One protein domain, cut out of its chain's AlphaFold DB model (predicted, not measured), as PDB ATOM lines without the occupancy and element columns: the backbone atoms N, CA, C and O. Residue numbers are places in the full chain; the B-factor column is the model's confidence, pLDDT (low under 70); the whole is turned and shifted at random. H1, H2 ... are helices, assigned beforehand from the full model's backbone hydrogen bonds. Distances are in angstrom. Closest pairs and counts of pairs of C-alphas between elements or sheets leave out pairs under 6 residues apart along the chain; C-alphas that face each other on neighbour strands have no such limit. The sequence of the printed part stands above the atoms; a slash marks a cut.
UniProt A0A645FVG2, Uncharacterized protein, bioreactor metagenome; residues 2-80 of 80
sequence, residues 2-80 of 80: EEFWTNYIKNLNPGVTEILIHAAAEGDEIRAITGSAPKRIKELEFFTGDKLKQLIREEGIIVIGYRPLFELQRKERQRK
ATOM      1  N   GLU A   2      -1.645  46.704   2.899       93.12
ATOM      2  CA  GLU A   2      -0.962  47.659   2.011       93.12
ATOM      3  C   GLU A   2       0.091  46.992   1.114       93.12
ATOM      4  O   GLU A   2       0.087  47.211  -0.093       93.12
ATOM      5  N   GLU A   3       0.946  46.130   1.677       96.19
ATOM      6  CA  GLU A   3       1.948  45.382   0.905       96.19
ATOM      7  C   GLU A   3       1.306  44.504  -0.178       96.19
ATOM      8  O   GLU A   3       1.729  44.530  -1.329       96.19
ATOM      9  N   PHE A   4       0.232  43.786   0.168       95.81
ATOM     10  CA  PHE A   4      -0.521  42.971  -0.786       95.81
ATOM     11  C   PHE A   4      -1.021  43.814  -1.965       95.81
ATOM     12  O   PHE A   4      -0.766  43.458  -3.111       95.81
ATOM     13  N   TRP A   5      -1.689  44.939  -1.697       97.56
ATOM     14  CA  TRP A   5      -2.218  45.792  -2.761       97.56
ATOM     15  C   TRP A   5      -1.119  46.487  -3.561       97.56
ATOM     16  O   TRP A   5      -1.225  46.587  -4.779       97.56
ATOM     17  N   THR A   6      -0.041  46.907  -2.900       97.75
ATOM     18  CA  THR A   6       1.140  47.460  -3.570       97.75
ATOM     19  C   THR A   6       1.717  46.448  -4.552       97.75
ATOM     20  O   THR A   6       1.913  46.772  -5.719       97.75
ATOM     21  N   ASN A   7       1.926  45.208  -4.109       98.19
ATOM     22  CA  ASN A   7       2.449  44.147  -4.960       98.19
ATOM     23  C   ASN A   7       1.467  43.794  -6.081       98.19
ATOM     24  O   ASN A   7       1.892  43.618  -7.215       98.19
ATOM     25  N   TYR A   8       0.166  43.736  -5.800       97.69
ATOM     26  CA  TYR A   8      -0.845  43.470  -6.822       97.69
ATOM     27  C   TYR A   8      -0.821  44.528  -7.936       97.69
ATOM     28  O   TYR A   8      -0.770  44.180  -9.112       97.69
ATOM     29  N   ILE A   9      -0.788  45.814  -7.571       97.62
ATOM     30  CA  ILE A   9      -0.796  46.934  -8.524       97.62
ATOM     31  C   ILE A   9       0.475  46.962  -9.376       97.62
ATOM     32  O   ILE A   9       0.392  47.158 -10.584       97.62
ATOM     33  N   LYS A  10       1.640  46.708  -8.771       97.81
ATOM     34  CA  LYS A  10       2.924  46.652  -9.488       97.81
ATOM     35  C   LYS A  10       3.041  45.499 -10.484       97.81
ATOM     36  O   LYS A  10       3.933  45.502 -11.320       97.81
ATOM     37  N   ASN A  11       2.179  44.492 -10.373       97.56
ATOM     38  CA  ASN A  11       2.213  43.296 -11.213       97.56
ATOM     39  C   ASN A  11       0.993  43.202 -12.145       97.56
ATOM     40  O   ASN A  11       0.649  42.114 -12.607       97.56
ATOM     41  N   LEU A  12       0.316  44.323 -12.420       97.62
ATOM     42  CA  LEU A  12      -0.752  44.354 -13.414       97.62
ATOM     43  C   LEU A  12      -0.188  44.094 -14.817       97.62
ATOM     44  O   LEU A  12       0.809  44.683 -15.230       97.62
ATOM     45  N   ASN A  13      -0.865  43.233 -15.573       96.06
ATOM     46  CA  ASN A  13      -0.536  43.010 -16.978       96.06
ATOM     47  C   ASN A  13      -1.060  44.168 -17.848       96.06
ATOM     48  O   ASN A  13      -2.098  44.752 -17.519       96.06
ATOM     49  N   PRO A  14      -0.425  44.456 -19.000       96.50
ATOM     50  CA  PRO A  14      -0.973  45.394 -19.974       96.50
ATOM     51  C   PRO A  14      -2.388  44.992 -20.413       96.50
ATOM     52  O   PRO A  14      -2.629  43.843 -20.787       96.50
ATOM     53  N   GLY A  15      -3.321  45.943 -20.395       95.00
ATOM     54  CA  GLY A  15      -4.715  45.713 -20.770       95.00
ATOM     55  C   GLY A  15      -5.693  46.440 -19.852       95.00
ATOM     56  O   GLY A  15      -5.362  47.455 -19.245       95.00
ATOM     57  N   VAL A  16      -6.917  45.915 -19.770       94.38
ATOM     58  CA  VAL A  16      -7.967  46.433 -18.884       94.38
ATOM     59  C   VAL A  16      -8.106  45.489 -17.696       94.38
ATOM     60  O   VAL A  16      -8.367  44.304 -17.882       94.38
ATOM     61  N   THR A  17      -7.943  46.016 -16.484       96.62
ATOM     62  CA  THR A  17      -8.172  45.280 -15.234       96.62
ATOM     63  C   THR A  17      -9.260  45.972 -14.423       96.62
ATOM     64  O   THR A  17      -9.253  47.193 -14.277       96.62
ATOM     65  N   GLU A  18     -10.182  45.181 -13.880       96.19
ATOM     66  CA  GLU A  18     -11.198  45.619 -12.927       96.19
ATOM     67  C   GLU A  18     -10.826  45.111 -11.532       96.19
ATOM     68  O   GLU A  18     -10.577  43.919 -11.347       96.19
ATOM     69  N   ILE A  19     -10.782  46.014 -10.550       95.75
ATOM     70  CA  ILE A  19     -10.515  45.672  -9.151       95.75
ATOM     71  C   ILE A  19     -11.784  45.938  -8.346       95.75
ATOM     72  O   ILE A  19     -12.223  47.082  -8.228       95.75
ATOM     73  N   LEU A  20     -12.346  44.881  -7.762       95.69
ATOM     74  CA  LEU A  20     -13.477  44.970  -6.846       95.69
ATOM     75  C   LEU A  20     -12.977  45.032  -5.396       95.69
ATOM     76  O   LEU A  20     -12.254  44.142  -4.946       95.69
ATOM     77  N   ILE A  21     -13.411  46.052  -4.655       96.69
ATOM     78  CA  ILE A  21     -13.100  46.240  -3.230       96.69
ATOM     79  C   ILE A  21     -14.376  46.445  -2.415       96.69
ATOM     80  O   ILE A  21     -15.418  46.805  -2.957       96.69
ATOM     81  N   HIS A  22     -14.280  46.267  -1.101       96.88
ATOM     82  CA  HIS A  22     -15.369  46.464  -0.150       96.88
ATOM     83  C   HIS A  22     -14.984  47.527   0.883       96.88
ATOM     84  O   HIS A  22     -14.977  47.260   2.081       96.88
ATOM     85  N   ALA A  23     -14.655  48.735   0.426       97.06
ATOM     86  CA  ALA A  23     -14.268  49.830   1.309       97.06
ATOM     87  C   ALA A  23     -15.409  50.215   2.272       97.06
ATOM     88  O   ALA A  23     -16.553  50.396   1.851       97.06
ATOM     89  N   ALA A  24     -15.099  50.358   3.561       98.00
ATOM     90  CA  ALA A  24     -16.050  50.811   4.574       98.00
ATOM     91  C   ALA A  24     -15.367  51.714   5.603       98.00
ATOM     92  O   ALA A  24     -14.214  51.481   5.960       98.00
ATOM     93  N   ALA A  25     -16.085  52.729   6.086       97.44
ATOM     94  CA  ALA A  25     -15.618  53.558   7.192       97.44
ATOM     95  C   ALA A  25     -15.587  52.746   8.495       97.44
ATOM     96  O   ALA A  25     -16.387  51.828   8.686       97.44
ATOM     97  N   GLU A  26     -14.661  53.080   9.389       97.56
ATOM     98  CA  GLU A  26     -14.616  52.476  10.716       97.56
ATOM     99  C   GLU A  26     -15.814  52.923  11.563       97.56
ATOM    100  O   GLU A  26     -16.157  54.103  11.602       97.56
ATOM    101  N   GLY A  27     -16.437  51.972  12.260       97.62
ATOM    102  CA  GLY A  27     -17.521  52.253  13.193       97.62
ATOM    103  C   GLY A  27     -18.140  50.988  13.776       97.62
ATOM    104  O   GLY A  27     -17.896  49.875  13.298       97.62
ATOM    105  N   ASP A  28     -18.964  51.167  14.803       97.94
ATOM    106  CA  ASP A  28     -19.660  50.060  15.467       97.94
ATOM    107  C   ASP A  28     -20.632  49.350  14.518       97.94
ATOM    108  O   ASP A  28     -20.743  48.126  14.543       97.94
ATOM    109  N   GLU A  29     -21.263  50.100  13.610       97.88
ATOM    110  CA  GLU A  29     -22.191  49.564  12.613       97.88
ATOM    111  C   GLU A  29     -21.526  48.505  11.719       97.88
ATOM    112  O   GLU A  29     -21.999  47.370  11.645       97.88
ATOM    113  N   ILE A  30     -20.391  48.817  11.079       97.94
ATOM    114  CA  ILE A  30     -19.735  47.851  10.183       97.94
ATOM    115  C   ILE A  30     -19.218  46.628  10.950       97.94
ATOM    116  O   ILE A  30     -19.256  45.510  10.428       97.94
ATOM    117  N   ARG A  31     -18.777  46.824  12.201       97.75
ATOM    118  CA  ARG A  31     -18.310  45.748  13.086       97.75
ATOM    119  C   ARG A  31     -19.452  44.818  13.492       97.75
ATOM    120  O   ARG A  31     -19.225  43.616  13.597       97.75
ATOM    121  N   ALA A  32     -20.661  45.350  13.658       98.06
ATOM    122  CA  ALA A  32     -21.860  44.562  13.921       98.06
ATOM    123  C   ALA A  32     -22.364  43.817  12.669       98.06
ATOM    124  O   ALA A  32     -22.828  42.685  12.776       98.06
ATOM    125  N   ILE A  33     -22.250  44.421  11.480       97.38
ATOM    126  CA  ILE A  33     -22.762  43.846  10.223       97.38
ATOM    127  C   ILE A  33     -21.887  42.696   9.706       97.38
ATOM    128  O   ILE A  33     -22.396  41.755   9.094       97.38
ATOM    129  N   THR A  34     -20.562  42.756   9.879       97.50
ATOM    130  CA  THR A  34     -19.674  41.751   9.280       97.50
ATOM    131  C   THR A  34     -18.366  41.533  10.036       97.50
ATOM    132  O   THR A  34     -17.625  42.465  10.335       97.50
ATOM    133  N   GLY A  35     -17.983  40.261  10.200       97.62
ATOM    134  CA  GLY A  35     -16.651  39.884  10.695       97.62
ATOM    135  C   GLY A  35     -15.498  40.304   9.770       97.62
ATOM    136  O   GLY A  35     -14.344  40.327  10.185       97.62
ATOM    137  N   SER A  36     -15.795  40.687   8.521       97.44
ATOM    138  CA  SER A  36     -14.799  41.214   7.577       97.44
ATOM    139  C   SER A  36     -14.490  42.705   7.762       97.44
ATOM    140  O   SER A  36     -13.664  43.240   7.019       97.44
ATOM    141  N   ALA A  37     -15.103  43.377   8.746       97.88
ATOM    142  CA  ALA A  37     -14.932  44.809   8.991       97.88
ATOM    143  C   ALA A  37     -13.457  45.266   9.022       97.88
ATOM    144  O   ALA A  37     -13.149  46.233   8.324       97.88
ATOM    145  N   PRO A  38     -12.511  44.566   9.691       97.25
ATOM    146  CA  PRO A  38     -11.109  44.990   9.698       97.25
ATOM    147  C   PRO A  38     -10.488  45.082   8.296       97.25
ATOM    148  O   PRO A  38      -9.720  45.999   8.019       97.25
ATOM    149  N   LYS A  39     -10.841  44.163   7.386       96.75
ATOM    150  CA  LYS A  39     -10.359  44.185   5.995       96.75
ATOM    151  C   LYS A  39     -10.954  45.359   5.220       96.75
ATOM    152  O   LYS A  39     -10.218  46.063   4.542       96.75
ATOM    153  N   ARG A  40     -12.260  45.588   5.348       97.75
ATOM    154  CA  ARG A  40     -12.987  46.655   4.639       97.75
ATOM    155  C   ARG A  40     -12.497  48.056   5.006       97.75
ATOM    156  O   ARG A  40     -12.356  48.912   4.135       97.75
ATOM    157  N   ILE A  41     -12.179  48.259   6.284       97.50
ATOM    158  CA  ILE A  41     -11.587  49.505   6.790       97.50
ATOM    159  C   ILE A  41     -10.195  49.713   6.181       97.50
ATOM    160  O   ILE A  41      -9.899  50.778   5.648       97.50
ATOM    161  N   LYS A  42      -9.362  48.666   6.160       97.06
ATOM    162  CA  LYS A  42      -8.025  48.729   5.550       97.06
ATOM    163  C   LYS A  42      -8.049  48.907   4.029       97.06
ATOM    164  O   LYS A  42      -7.148  49.539   3.483       97.06
ATOM    165  N   GLU A  43      -9.068  48.395   3.343       97.62
ATOM    166  CA  GLU A  43      -9.300  48.699   1.929       97.62
ATOM    167  C   GLU A  43      -9.646  50.179   1.735       97.62
ATOM    168  O   GLU A  43      -9.046  50.820   0.876       97.62
ATOM    169  N   LEU A  44     -10.529  50.760   2.556       97.69
ATOM    170  CA  LEU A  44     -10.824  52.195   2.478       97.69
ATOM    171  C   LEU A  44      -9.559  53.042   2.678       97.69
ATOM    172  O   LEU A  44      -9.287  53.924   1.864       97.69
ATOM    173  N   GLU A  45      -8.776  52.752   3.721       96.75
ATOM    174  CA  GLU A  45      -7.517  53.453   4.005       96.75
ATOM    175  C   GLU A  45      -6.554  53.402   2.807       96.75
ATOM    176  O   GLU A  45      -6.060  54.436   2.362       96.75
ATOM    177  N   PHE A  46      -6.312  52.215   2.236       97.69
ATOM    178  CA  PHE A  46      -5.381  52.071   1.114       97.69
ATOM    179  C   PHE A  46      -5.871  52.793  -0.148       97.69
ATOM    180  O   PHE A  46      -5.107  53.521  -0.782       97.69
ATOM    181  N   PHE A  47      -7.147  52.614  -0.510       97.00
ATOM    182  CA  PHE A  47      -7.699  53.142  -1.762       97.00
ATOM    183  C   PHE A  47      -7.997  54.647  -1.730       97.00
ATOM    184  O   PHE A  47      -8.216  55.249  -2.780       97.00
ATOM    185  N   THR A  48      -7.959  55.271  -0.552       96.50
ATOM    186  CA  THR A  48      -8.040  56.735  -0.396       96.50
ATOM    187  C   THR A  48      -6.695  57.383  -0.053       96.50
ATOM    188  O   THR A  48      -6.564  58.607  -0.140       96.50
ATOM    189  N   GLY A  49      -5.680  56.581   0.281       96.50
ATOM    190  CA  GLY A  49      -4.356  57.045   0.674       96.50
ATOM    191  C   GLY A  49      -3.473  57.510  -0.486       96.50
ATOM    192  O   GLY A  49      -3.659  57.169  -1.658       96.50
ATOM    193  N   ASP A  50      -2.435  58.273  -0.146       97.69
ATOM    194  CA  ASP A  50      -1.491  58.815  -1.130       97.69
ATOM    195  C   ASP A  50      -0.602  57.743  -1.770       97.69
ATOM    196  O   ASP A  50      -0.132  57.925  -2.896       97.69
ATOM    197  N   LYS A  51      -0.441  56.593  -1.103       96.69
ATOM    198  CA  LYS A  51       0.310  55.450  -1.628       96.69
ATOM    199  C   LYS A  51      -0.265  54.951  -2.952       96.69
ATOM    200  O   LYS A  51       0.487  54.788  -3.910       96.69
ATOM    201  N   LEU A  52      -1.586  54.767  -3.040       97.56
ATOM    202  CA  LEU A  52      -2.235  54.350  -4.284       97.56
ATOM    203  C   LEU A  52      -2.040  55.402  -5.384       97.56
ATOM    204  O   LEU A  52      -1.698  55.057  -6.511       97.56
ATOM    205  N   LYS A  53      -2.190  56.693  -5.053       97.12
ATOM    206  CA  LYS A  53      -1.972  57.784  -6.019       97.12
ATOM    207  C   LYS A  53      -0.547  57.778  -6.572       97.12
ATOM    208  O   LYS A  53      -0.356  58.067  -7.749       97.12
ATOM    209  N   GLN A  54       0.447  57.487  -5.732       98.06
ATOM    210  CA  GLN A  54       1.839  57.351  -6.154       98.06
ATOM    211  C   GLN A  54       2.021  56.153  -7.088       98.06
ATOM    212  O   GLN A  54       2.548  56.337  -8.179       98.06
ATOM    213  N   LEU A  55       1.516  54.974  -6.711       98.06
ATOM    214  CA  LEU A  55       1.612  53.764  -7.534       98.06
ATOM    215  C   LEU A  55       0.957  53.943  -8.907       98.06
ATOM    216  O   LEU A  55       1.544  53.574  -9.912       98.06
ATOM    217  N   ILE A  56      -0.220  54.575  -8.970       97.88
ATOM    218  CA  ILE A  56      -0.897  54.869 -10.242       97.88
ATOM    219  C   ILE A  56       0.007  55.694 -11.170       97.88
ATOM    220  O   ILE A  56       0.072  55.416 -12.365       97.88
ATOM    221  N   ARG A  57       0.712  56.696 -10.628       97.94
ATOM    222  CA  ARG A  57       1.630  57.534 -11.414       97.94
ATOM    223  C   ARG A  57       2.889  56.781 -11.835       97.94
ATOM    224  O   ARG A  57       3.291  56.911 -12.984       97.94
ATOM    225  N   GLU A  58       3.504  56.038 -10.918       98.06
ATOM    226  CA  GLU A  58       4.756  55.306 -11.161       98.06
ATOM    227  C   GLU A  58       4.577  54.181 -12.184       98.06
ATOM    228  O   GLU A  58       5.399  54.036 -13.083       98.06
ATOM    229  N   GLU A  59       3.472  53.443 -12.093       97.62
ATOM    230  CA  GLU A  59       3.167  52.308 -12.972       97.62
ATOM    231  C   GLU A  59       2.440  52.736 -14.265       97.62
ATOM    232  O   GLU A  59       2.046  51.898 -15.072       97.62
ATOM    233  N   GLY A  60       2.223  54.043 -14.477       97.38
ATOM    234  CA  GLY A  60       1.572  54.570 -15.685       97.38
ATOM    235  C   GLY A  60       0.118  54.116 -15.863       97.38
ATOM    236  O   GLY A  60      -0.360  53.978 -16.991       97.38
ATOM    237  N   ILE A  61      -0.595  53.865 -14.763       97.88
ATOM    238  CA  ILE A  61      -1.957  53.329 -14.775       97.88
ATOM    239  C   ILE A  61      -2.957  54.435 -15.119       97.88
ATOM    240  O   ILE A  61      -2.968  55.513 -14.523       97.88
ATOM    241  N   ILE A  62      -3.871  54.134 -16.041       96.75
ATOM    242  CA  ILE A  62      -4.983  55.018 -16.394       96.75
ATOM    243  C   ILE A  62      -6.235  54.536 -15.665       96.75
ATOM    244  O   ILE A  62      -6.810  53.503 -16.008       96.75
ATOM    245  N   VAL A  63      -6.679  55.296 -14.664       96.31
ATOM    246  CA  VAL A  63      -7.922  54.998 -13.943       96.31
ATOM    247  C   VAL A  63      -9.113  55.490 -14.756       96.31
ATOM    248  O   VAL A  63      -9.221  56.675 -15.070       96.31
ATOM    249  N   ILE A  64     -10.033  54.580 -15.065       95.50
ATOM    250  CA  ILE A  64     -11.289  54.881 -15.751       95.50
ATOM    251  C   ILE A  64     -12.474  54.342 -14.950       95.50
ATOM    252  O   ILE A  64     -12.364  53.347 -14.242       95.50
ATOM    253  N   GLY A  65     -13.625  54.997 -15.090       95.00
ATOM    254  CA  GLY A  65     -14.909  54.425 -14.687       95.00
ATOM    255  C   GLY A  65     -15.597  53.698 -15.845       95.00
ATOM    256  O   GLY A  65     -15.107  53.675 -16.975       95.00
ATOM    257  N   TYR A  66     -16.802  53.183 -15.606       96.12
ATOM    258  CA  TYR A  66     -17.586  52.512 -16.655       96.12
ATOM    259  C   TYR A  66     -18.138  53.457 -17.728       96.12
ATOM    260  O   TYR A  66     -18.489  53.007 -18.816       96.12
ATOM    261  N   ARG A  67     -18.237  54.765 -17.458       95.81
ATOM    262  CA  ARG A  67     -18.857  55.711 -18.397       95.81
ATOM    263  C   ARG A  67     -18.101  55.813 -19.737       95.81
ATOM    264  O   ARG A  67     -18.758  55.622 -20.759       95.81
ATOM    265  N   PRO A  68     -16.767  56.014 -19.773       93.75
ATOM    266  CA  PRO A  68     -16.002  55.953 -21.021       93.75
ATOM    267  C   PRO A  68     -16.138  54.621 -21.770       93.75
ATOM    268  O   PRO A  68     -16.266  54.619 -22.993       93.75
ATOM    269  N   LEU A  69     -16.170  53.489 -21.051       92.94
ATOM    270  CA  LEU A  69     -16.354  52.161 -21.653       92.94
ATOM    271  C   LEU A  69     -17.728  52.030 -22.320       92.94
ATOM    272  O   LEU A  69     -17.841  51.554 -23.449       92.94
ATOM    273  N   PHE A  70     -18.774  52.497 -21.640       95.19
ATOM    274  CA  PHE A  70     -20.134  52.525 -22.166       95.19
ATOM    275  C   PHE A  70     -20.254  53.411 -23.413       95.19
ATOM    276  O   PHE A  70     -20.863  53.017 -24.407       95.19
ATOM    277  N   GLU A  71     -19.657  54.603 -23.389       96.50
ATOM    278  CA  GLU A  71     -19.661  55.521 -24.531       96.50
ATOM    279  C   GLU A  71     -18.905  54.947 -25.733       96.50
ATOM    280  O   GLU A  71     -19.396  55.042 -26.861       96.50
ATOM    281  N   LEU A  72     -17.760  54.299 -25.497       94.38
ATOM    282  CA  LEU A  72     -17.021  53.576 -26.529       94.38
ATOM    283  C   LEU A  72     -17.883  52.465 -27.137       94.38
ATOM    284  O   LEU A  72     -18.038  52.407 -28.355       94.38
ATOM    285  N   GLN A  73     -18.525  51.642 -26.302       95.31
ATOM    286  CA  GLN A  73     -19.394  50.561 -26.769       95.31
ATOM    287  C   GLN A  73     -20.553  51.080 -27.636       95.31
ATOM    288  O   GLN A  73     -20.881  50.471 -28.655       95.31
ATOM    289  N   ARG A  74     -21.179  52.206 -27.268       96.81
ATOM    290  CA  ARG A  74     -22.257  52.813 -28.069       96.81
ATOM    291  C   ARG A  74     -21.768  53.304 -29.427       96.81
ATOM    292  O   ARG A  74     -22.444  53.049 -30.420       96.81
ATOM    293  N   LYS A  75     -20.615  53.977 -29.474       96.94
ATOM    294  CA  LYS A  75     -20.012  54.451 -30.731       96.94
ATOM    295  C   LYS A  75     -19.679  53.284 -31.659       96.94
ATOM    296  O   LYS A  75     -20.018  53.331 -32.835       96.94
ATOM    297  N   GLU A  76     -19.093  52.215 -31.126       95.94
ATOM    298  CA  GLU A  76     -18.758  51.020 -31.908       95.94
ATOM    299  C   GLU A  76     -19.998  50.303 -32.460       95.94
ATOM    300  O   GLU A  76     -19.978  49.818 -33.587       95.94
ATOM    301  N   ARG A  77     -21.114  50.279 -31.717       94.06
ATOM    302  CA  ARG A  77     -22.385  49.717 -32.211       94.06
ATOM    303  C   ARG A  77     -23.022  50.536 -33.334       94.06
ATOM    304  O   ARG A  77     -23.730  49.952 -34.135       94.06
ATOM    305  N   GLN A  78     -22.805  51.851 -33.379       90.06
ATOM    306  CA  GLN A  78     -23.338  52.733 -34.431       90.06
ATOM    307  C   GLN A  78     -22.509  52.705 -35.721       90.06
ATOM    308  O   GLN A  78     -22.972  53.170 -36.756       90.06
ATOM    309  N   ARG A  79     -21.266  52.218 -35.645       85.44
ATOM    310  CA  ARG A  79     -20.360  52.053 -36.793       85.44
ATOM    311  C   ARG A  79     -20.612  50.761 -37.574       85.44
ATOM    312  O   ARG A  79     -20.088  50.629 -38.675       85.44
ATOM    313  N   LYS A  80     -21.341  49.816 -36.978       62.16
ATOM    314  CA  LYS A  80     -21.783  48.564 -37.598       62.16
ATOM    315  C   LYS A  80     -23.171  48.744 -38.188       62.16
ATOM    316  O   LYS A  80     -23.407  48.133 -39.248       62.16
TER     317      LYS A  80
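Overview. This is residues 2 to 80 of the 80 residues of an uncharacterized protein of bioreactor metagenome (UniProt A0A645FVG2). This is a loose, elongated set of helices: H1 and H4 run side by side, H3 slants away from them toward the short H2 at one end of the long axis, and residues 66 to 80, with H5, stick out as a free arm at the other end. The long link, residues 11 to 27, leaves the end of H1, folds back and runs to H2. The printed part has 79 residues with five named helices, in the order H1 H2 H3 H4 H5, and no named strand; the class is all helix. The whole is loose, with a radius of gyration of the C-alphas of 16.5 A, and the C-alphas span 53 by 29 by 18 A.

Along the chain. H1, residues 2 to 10, begins at C-alpha 2 at (-0.962, 47.659, 2.011) and is 12.2 A long from first to last C-alpha. H2, residues 28 to 33, begins at C-alpha 28 at (-19.660, 50.060, 15.467) and is 8.7 A long. H3, residues 37 to 48, is 16.7 A long. H4, residues 50 to 58, is 12.3 A long. H5, residues 66 to 78, the longest helix, is 18.7 A long and ends at C-alpha 78 at (-23.338, 52.733, -34.431).

Arrangement. H1 and H4 touch; their closest C-alphas are those of Ile 9 and Leu 55, 7.3 A apart. They run the same way at a shallow tilt of 18 degrees. H1 and H3 are close but not clearly touching, with the C-alphas of Glu 2 and Phe 46 closest at 6.3 A, and run the same way at a steep tilt of 49 degrees. H3 and H4 are also close but not clearly touching; their closest C-alphas, those of Phe 46 and Leu 52, are 6.7 A apart, and the tilt is steep at 52 degrees. H2 and H3 touch only at the corner by their link, and only just, with 3 pairs of C-alphas within 8 A. The closest are the C-alphas of Arg 31 and Ala 37, 5.4 A apart, and H3 touches H2 with residues 37 to 38 alone. H5 touches no helix. In H1, H2, H3, H4 and H5 every O i to N i+4 pair is within hydrogen-bond range.

Size, cuts and confidence. The two C-alphas farthest apart are those of Asp 28 and Lys 80, at 53.1 A. Residues 66 to 80, of which 66 to 78 belong to H5, stand free; without them the body of 64 residues spans 40 by 20 by 20 A. The link from H1 to H2 is long, with 17 residues, and the link from H4 to H5 is short, with 7. The links from H2 to H3 and from H3 to H4 are tight. The printed part has no cut and ends at residue 80, the chain's last residue. The mean pLDDT of the printed part is 96.1, and residue 80 is under 70.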